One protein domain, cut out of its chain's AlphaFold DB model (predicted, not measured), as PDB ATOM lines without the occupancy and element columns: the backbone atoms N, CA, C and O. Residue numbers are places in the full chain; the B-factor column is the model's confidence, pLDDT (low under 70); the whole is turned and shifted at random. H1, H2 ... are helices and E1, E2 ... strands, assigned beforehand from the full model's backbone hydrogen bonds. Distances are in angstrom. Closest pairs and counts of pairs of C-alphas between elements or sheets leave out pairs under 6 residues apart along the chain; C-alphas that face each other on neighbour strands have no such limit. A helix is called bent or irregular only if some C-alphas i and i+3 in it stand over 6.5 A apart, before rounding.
ATOM      1  N   ASP A  13      46.384  24.010 -45.184       85.69
ATOM      2  CA  ASP A  13      46.971  22.930 -44.385       85.69
ATOM      3  C   ASP A  13      46.006  22.286 -43.375       85.69
ATOM      4  O   ASP A  13      46.267  21.180 -42.908       85.69
ATOM      5  N   ILE A  14      44.897  22.956 -43.045       82.75
ATOM      6  CA  ILE A  14      43.864  22.449 -42.129       82.75
ATOM      7  C   ILE A  14      42.503  22.257 -42.810       82.75
ATOM      8  O   ILE A  14      41.512  21.998 -42.122       82.75
ATOM      9  N   ALA A  15      42.426  22.415 -44.135       84.88
ATOM     10  CA  ALA A  15      41.172  22.329 -44.877       84.88
ATOM     11  C   ALA A  15      40.544  20.929 -44.770       84.88
ATOM     12  O   ALA A  15      39.379  20.815 -44.392       84.88
ATOM     13  N   ASP A  16      41.329  19.871 -44.991       87.50
ATOM     14  CA  ASP A  16      40.861  18.479 -44.900       87.50
ATOM     15  C   ASP A  16      40.376  18.131 -43.482       87.50
ATOM     16  O   ASP A  16      39.282  17.599 -43.289       87.50
ATOM     17  N   ASP A  17      41.148  18.527 -42.468       88.06
ATOM     18  CA  ASP A  17      40.825  18.345 -41.048       88.06
ATOM     19  C   ASP A  17      39.551  19.088 -40.617       88.06
ATOM     20  O   ASP A  17      38.886  18.690 -39.649       88.06
ATOM     21  N   PHE A  18      39.251  20.210 -41.273       85.56
ATOM     22  CA  PHE A  18      38.032  20.981 -41.073       85.56
ATOM     23  C   PHE A  18      36.841  20.283 -41.731       85.56
ATOM     24  O   PHE A  18      35.831  20.070 -41.059       85.56
ATOM     25  N   MET A  19      36.968  19.895 -43.004       86.75
ATOM     26  CA  MET A  19      35.922  19.190 -43.753       86.75
ATOM     27  C   MET A  19      35.521  17.895 -43.043       86.75
ATOM     28  O   MET A  19      34.343  17.687 -42.748       86.75
ATOM     29  N   GLN A  20      36.505  17.101 -42.611       89.69
ATOM     30  CA  GLN A  20      36.264  15.884 -41.840       89.69
ATOM     31  C   GLN A  20      35.561  16.166 -40.503       89.69
ATOM     32  O   GLN A  20      34.669  15.423 -40.106       89.69
ATOM     33  N   PHE A  21      35.945  17.234 -39.796       88.38
ATOM     34  CA  PHE A  21      35.354  17.568 -38.497       88.38
ATOM     35  C   PHE A  21      33.880  17.981 -38.596       88.38
ATOM     36  O   PHE A  21      33.109  17.691 -37.684       88.38
ATOM     37  N   PHE A  22      33.489  18.654 -39.681       86.69
ATOM     38  CA  PHE A  22      32.102  19.061 -39.930       86.69
ATOM     39  C   PHE A  22      31.309  18.064 -40.786       86.69
ATOM     40  O   PHE A  22      30.147  18.337 -41.104       86.69
ATOM     41  N   GLU A  23      31.910  16.915 -41.113       88.50
ATOM     42  CA  GLU A  23      31.318  15.858 -41.940       88.50
ATOM     43  C   GLU A  23      30.829  16.424 -43.284       88.50
ATOM     44  O   GLU A  23      29.636  16.398 -43.603       88.50
ATOM     45  N   VAL A  24      31.755  17.043 -44.011       86.75
ATOM     46  CA  VAL A  24      31.557  17.689 -45.312       86.75
ATOM     47  C   VAL A  24      32.496  17.032 -46.314       86.75
ATOM     48  O   VAL A  24      33.679  16.886 -46.006       86.75
ATOM     49  N   ASP A  25      31.982  16.655 -47.482       84.81
ATOM     50  CA  ASP A  25      32.788  16.034 -48.535       84.81
ATOM     51  C   ASP A  25      33.354  17.107 -49.476       84.81
ATOM     52  O   ASP A  25      34.529  17.061 -49.843       84.81
ATOM     53  N   GLU A  26      32.545  18.123 -49.797       83.31
ATOM     54  CA  GLU A  26      32.931  19.263 -50.631       83.31
ATOM     55  C   GLU A  26      32.437  20.582 -50.017       83.31
ATOM     56  O   GLU A  26      31.384  20.643 -49.386       83.31
ATOM     57  N   LEU A  27      33.170  21.686 -50.207       77.12
ATOM     58  CA  LEU A  27      32.788  22.986 -49.626       77.12
ATOM     59  C   LEU A  27      31.393  23.468 -50.064       77.12
ATOM     60  O   LEU A  27      30.761  24.230 -49.330       77.12
ATOM     61  N   ASP A  28      30.904  23.006 -51.216       81.00
ATOM     62  CA  ASP A  28      29.571  23.321 -51.731       81.00
ATOM     63  C   ASP A  28      28.448  22.762 -50.835       81.00
ATOM     64  O   ASP A  28      27.377  23.367 -50.751       81.00
ATOM     65  N   ASP A  29      28.713  21.725 -50.030       78.50
ATOM     66  CA  ASP A  29      27.778  21.212 -49.013       78.50
ATOM     67  C   ASP A  29      27.485  22.234 -47.897       78.50
ATOM     68  O   ASP A  29      26.567  22.060 -47.086       78.50
ATOM     69  N   LEU A  30      28.293  23.296 -47.804       78.94
ATOM     70  CA  LEU A  30      28.130  24.389 -46.849       78.94
ATOM     71  C   LEU A  30      27.336  25.570 -47.418       78.94
ATOM     72  O   LEU A  30      27.100  26.544 -46.692       78.94
ATOM     73  N   LEU A  31      26.898  25.514 -48.677       79.50
ATOM     74  CA  LEU A  31      26.033  26.544 -49.248       79.50
ATOM     75  C   LEU A  31      24.730  26.645 -48.441       79.50
ATOM     76  O   LEU A  31      24.035  25.666 -48.189       79.50
ATOM     77  N   GLY A  32      24.423  27.857 -47.968       77.19
ATOM     78  CA  GLY A  32      23.266  28.113 -47.100       77.19
ATOM     79  C   GLY A  32      23.440  27.679 -45.635       77.19
ATOM     80  O   GLY A  32      22.519  27.851 -44.831       77.19
ATOM     81  N   ALA A  33      24.607  27.157 -45.243       82.06
ATOM     82  CA  ALA A  33      24.870  26.791 -43.858       82.06
ATOM     83  C   ALA A  33      24.951  28.025 -42.944       82.06
ATOM     84  O   ALA A  33      25.466  29.086 -43.300       82.06
ATOM     85  N   TYR A  34      24.491  27.854 -41.706       82.12
ATOM     86  CA  TYR A  34      24.708  28.832 -40.647       82.12
ATOM     87  C   TYR A  34      26.009  28.520 -39.924       82.12
ATOM     88  O   TYR A  34      26.203  27.404 -39.446       82.12
ATOM     89  N   VAL A  35      26.871  29.526 -39.794       81.56
ATOM     90  CA  VAL A  35      28.158  29.394 -39.110       81.56
ATOM     91  C   VAL A  35      28.209  30.346 -37.919       81.56
ATOM     92  O   VAL A  35      27.936  31.539 -38.045       81.56
ATOM     93  N   LEU A  36      28.584  29.821 -36.755       84.12
ATOM     94  CA  LEU A  36      28.889  30.589 -35.552       84.12
ATOM     95  C   LEU A  36      30.354  30.367 -35.188       84.12
ATOM     96  O   LEU A  36      30.785  29.233 -35.004       84.12
ATOM     97  N   VAL A  37      31.109  31.457 -35.065       85.75
ATOM     98  CA  VAL A  37      32.532  31.426 -34.701       85.75
ATOM     99  C   VAL A  37      32.741  32.250 -33.440       85.75
ATOM    100  O   VAL A  37      32.476  33.454 -33.432       85.75
ATOM    101  N   ALA A  38      33.247  31.622 -32.380       86.62
ATOM    102  CA  ALA A  38      33.708  32.327 -31.190       86.62
ATOM    103  C   ALA A  38      35.211  32.611 -31.302       86.62
ATOM    104  O   ALA A  38      36.022  31.705 -31.486       86.62
ATOM    105  N   GLY A  39      35.600  33.883 -31.196       86.94
ATOM    106  CA  GLY A  39      36.993  34.273 -31.378       86.94
ATOM    107  C   GLY A  39      37.242  35.761 -31.188       86.94
ATOM    108  O   GLY A  39      36.375  36.513 -30.736       86.94
ATOM    109  N   ARG A  40      38.451  36.200 -31.544       88.06
ATOM    110  CA  ARG A  40      38.821  37.615 -31.500       88.06
ATOM    111  C   ARG A  40      38.357  38.298 -32.781       88.06
ATOM    112  O   ARG A  40      38.876  38.009 -33.857       88.06
ATOM    113  N   CYS A  41      37.412  39.223 -32.649       87.12
ATOM    114  CA  CYS A  41      36.991  40.064 -33.760       87.12
ATOM    115  C   CYS A  41      38.036  41.157 -34.027       87.12
ATOM    116  O   CYS A  41      38.506  41.839 -33.114       87.12
ATOM    117  N   SER A  42      38.388  41.312 -35.294       88.25
ATOM    118  CA  SER A  42      39.151  42.426 -35.847       88.25
ATOM    119  C   SER A  42      38.410  42.949 -37.074       88.25
ATOM    120  O   SER A  42      37.538  42.265 -37.596       88.25
ATOM    121  N   TYR A  43      38.734  44.147 -37.540       86.06
ATOM    122  CA  TYR A  43      38.113  44.722 -38.733       86.06
ATOM    123  C   TYR A  43      39.201  45.008 -39.761       86.06
ATOM    124  O   TYR A  43      40.271  45.510 -39.406       86.06
ATOM    125  N   SER A  44      38.946  44.680 -41.030       83.38
ATOM    126  CA  SER A  44      39.854  45.069 -42.110       83.38
ATOM    127  C   SER A  44      39.848  46.594 -42.319       83.38
ATOM    128  O   SER A  44      39.067  47.317 -41.697       83.38
ATOM    129  N   ASN A  45      40.751  47.106 -43.161       86.06
ATOM    130  CA  ASN A  45      40.850  48.535 -43.501       86.06
ATOM    131  C   ASN A  45      40.925  49.482 -42.285       86.06
ATOM    132  O   ASN A  45      40.315  50.545 -42.284       86.06
ATOM    133  N   GLY A  46      41.643  49.093 -41.227       81.12
ATOM    134  CA  GLY A  46      41.859  49.962 -40.065       81.12
ATOM    135  C   GLY A  46      40.626  50.213 -39.187       81.12
ATOM    136  O   GLY A  46      40.668  51.125 -38.369       81.12
ATOM    137  N   GLY A  47      39.553  49.424 -39.322       80.62
ATOM    138  CA  GLY A  47      38.357  49.540 -38.475       80.62
ATOM    139  C   GLY A  47      37.035  49.652 -39.233       80.62
ATOM    140  O   GLY A  47      35.992  49.360 -38.660       80.62
ATOM    141  N   GLU A  48      37.073  50.033 -40.510       82.56
ATOM    142  CA  GLU A  48      35.869  50.292 -41.323       82.56
ATOM    143  C   GLU A  48      35.539  49.164 -42.313       82.56
ATOM    144  O   GLU A  48      34.538  49.212 -43.026       82.56
ATOM    145  N   GLY A  49      36.399  48.151 -42.398       82.62
ATOM    146  CA  GLY A  49      36.249  47.038 -43.320       82.62
ATOM    147  C   GLY A  49      35.386  45.895 -42.784       82.62
ATOM    148  O   GLY A  49      34.613  46.024 -41.835       82.62
ATOM    149  N   LYS A  50      35.530  44.728 -43.413       83.00
ATOM    150  CA  LYS A  50      34.794  43.520 -43.029       83.00
ATOM    151  C   LYS A  50      35.288  43.010 -41.668       83.00
ATOM    152  O   LYS A  50      36.500  43.044 -41.425       83.00
ATOM    153  N   PRO A  51      34.392  42.510 -40.801       82.81
ATOM    154  CA  PRO A  51      34.808  41.821 -39.589       82.81
ATOM    155  C   PRO A  51      35.543  40.524 -39.956       82.81
ATOM    156  O   PRO A  51      35.091  39.755 -40.802       82.81
ATOM    157  N   ILE A  52      36.675  40.287 -39.303       85.62
ATOM    158  CA  ILE A  52      37.496  39.081 -39.392       85.62
ATOM    159  C   ILE A  52      37.550  38.481 -37.990       85.62
ATOM    160  O   ILE A  52      38.060  39.114 -37.058       85.62
ATOM    161  N   ILE A  53      37.027  37.265 -37.837       85.81
ATOM    162  CA  ILE A  53      37.048  36.534 -36.569       85.81
ATOM    163  C   ILE A  53      38.213  35.550 -36.593       85.81
ATOM    164  O   ILE A  53      38.211  34.591 -37.358       85.81
ATOM    165  N   TRP A  54      39.194  35.776 -35.723       84.25
ATOM    166  CA  TRP A  54      40.310  34.856 -35.526       84.25
ATOM    167  C   TRP A  54      39.946  33.815 -34.480       84.25
ATOM    168  O   TRP A  54      39.603  34.158 -33.342       84.25
ATOM    169  N   CYS A  55      40.056  32.548 -34.859       83.12
ATOM    170  CA  CYS A  55      39.733  31.411 -34.018       83.12
ATOM    171  C   CYS A  55      40.919  30.442 -33.975       83.12
ATOM    172  O   CYS A  55      41.398  30.004 -35.015       83.12
ATOM    173  N   GLY A  56      41.406  30.123 -32.774       81.31
ATOM    174  CA  GLY A  56      42.562  29.237 -32.593       81.31
ATOM    175  C   GLY A  56      42.224  27.744 -32.569       81.31
ATOM    176  O   GLY A  56      43.124  26.927 -32.407       81.31
ATOM    177  N   THR A  57      40.943  27.364 -32.654       84.25
ATOM    178  CA  THR A  57      40.525  25.957 -32.593       84.25
ATOM    179  C   THR A  57      39.181  25.720 -33.277       84.25
ATOM    180  O   THR A  57      38.232  26.478 -33.091       84.25
ATOM    181  N   LYS A  58      39.062  24.608 -34.010       81.69
ATOM    182  CA  LYS A  58      37.808  24.186 -34.653       81.69
ATOM    183  C   LYS A  58      36.652  23.954 -33.674       81.69
ATOM    184  O   LYS A  58      35.502  24.143 -34.042       81.69
ATOM    185  N   ASN A  59      36.949  23.677 -32.402       86.69
ATOM    186  CA  ASN A  59      35.942  23.481 -31.351       86.69
ATOM    187  C   ASN A  59      35.105  24.736 -31.039       86.69
ATOM    188  O   ASN A  59      34.092  24.643 -30.350       86.69
ATOM    189  N   TYR A  60      35.535  25.915 -31.493       87.56
ATOM    190  CA  TYR A  60      34.793  27.172 -31.346       87.56
ATOM    191  C   TYR A  60      34.050  27.582 -32.622       87.56
ATOM    192  O   TYR A  60      33.513  28.691 -32.695       87.56
ATOM    193  N   ILE A  61      34.029  26.704 -33.622       86.69
ATOM    194  CA  ILE A  61      33.287  26.872 -34.861       86.69
ATOM    195  C   ILE A  61      32.108  25.900 -34.816       86.69
ATOM    196  O   ILE A  61      32.277  24.702 -34.605       86.69
ATOM    197  N   PHE A  62      30.908  26.423 -35.021       86.75
ATOM    198  CA  PHE A  62      29.687  25.641 -35.137       86.75
ATOM    199  C   PHE A  62      29.116  25.861 -36.524       86.75
ATOM    200  O   PHE A  62      28.819  26.996 -36.896       86.75
ATOM    201  N   VAL A  63      28.943  24.776 -37.269       85.06
ATOM    202  CA  VAL A  63      28.338  24.797 -38.597       85.06
ATOM    203  C   VAL A  63      27.035  24.021 -38.531       85.06
ATOM    204  O   VAL A  63      27.007  22.859 -38.129       85.06
ATOM    205  N   LYS A  64      25.940  24.670 -38.914       83.75
ATOM    206  CA  LYS A  64      24.636  24.038 -39.058       83.75
ATOM    207  C   LYS A  64      24.237  24.052 -40.523       83.75
ATOM    208  O   LYS A  64      23.820  25.083 -41.053       83.75
ATOM    209  N   LYS A  65      24.348  22.879 -41.142       81.00
ATOM    210  CA  LYS A  65      23.844  22.607 -42.486       81.00
ATOM    211  C   LYS A  65      22.319  22.664 -42.445       81.00
ATOM    212  O   LYS A  65      21.690  21.950 -41.661       81.00
ATOM    213  N   TYR A  66      21.726  23.533 -43.247       70.62
ATOM    214  CA  TYR A  66      20.310  23.449 -43.568       70.62
ATOM    215  C   TYR A  66      20.226  22.890 -44.980       70.62
ATOM    216  O   TYR A  66      20.919  23.377 -45.864       70.62
TER     217      TYR A  66
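AT A GLANCE: This is residues 13 to 66 of the 75 residues of an uncharacterized protein of Aeromonas diversa CDC 2478-85 (UniProt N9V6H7). Two small two-stranded ladders follow each other along a bent, elongated strip: the hairpin E2 and E3 makes one end, E1 and E4 lie nearer the middle, and the helices H1 and H2 lie loosely at the other end. The chain goes out through E1 and E2, folds back, and returns through E3 and E4. The printed part has 54 residues with two named helices and four named strands, in the order H1, H2, E1, E2, E3, E4; both sheets are antiparallel, and the class is mixed, helices and strands. The whole is loose, with a radius of gyration of the C-alphas of 12.8 A and spans of 36 by 22 by 18 A.

HOW THE PARTS SIT: H1, residues 13 to 21, and H2, residues 27 to 30, are close but not clearly touching; their closest C-alphas, of Met 19 and Leu 27, are 7.7 A apart. In H1, 4 of 5 O i to N i+4 pairs are within hydrogen-bond range; H2 is too short for such a pair. E1, residues 34 to 37, is the antiparallel neighbour of E4, residues 61 to 64, at 169 degrees, with N 36 and O 62 at 2.8 A. H1 is apart from both. E2, residues 40 to 43, and E3, residues 51 to 54, form an antiparallel hairpin at 147 degrees, with N 42 and O 52 at 2.8 A. The closest C-alphas of E1 and E3, of Val 37 and Ile 53, are 7.1 A apart.

IN THESE COORDINATES: H1 begins at C-alpha 13 (46.971, 22.930, -44.385) and is 14.1 A long; it is irregular, with C-alphas 13 and 16 at 7.6 A. H2 measures 5.6 A, E1 and E2 10.2 A each, and E3 9.8 A. E4, 10.0 A, ends at C-alpha 64 (24.636, 24.038, -39.058).

THE WHOLE: The C-alphas farthest apart, of Asp 25 and Gly 46, are 36.1 A apart. The printed part has no cut and no long link. The mean pLDDT of the printed part is 84.0, and no printed residue is under 70.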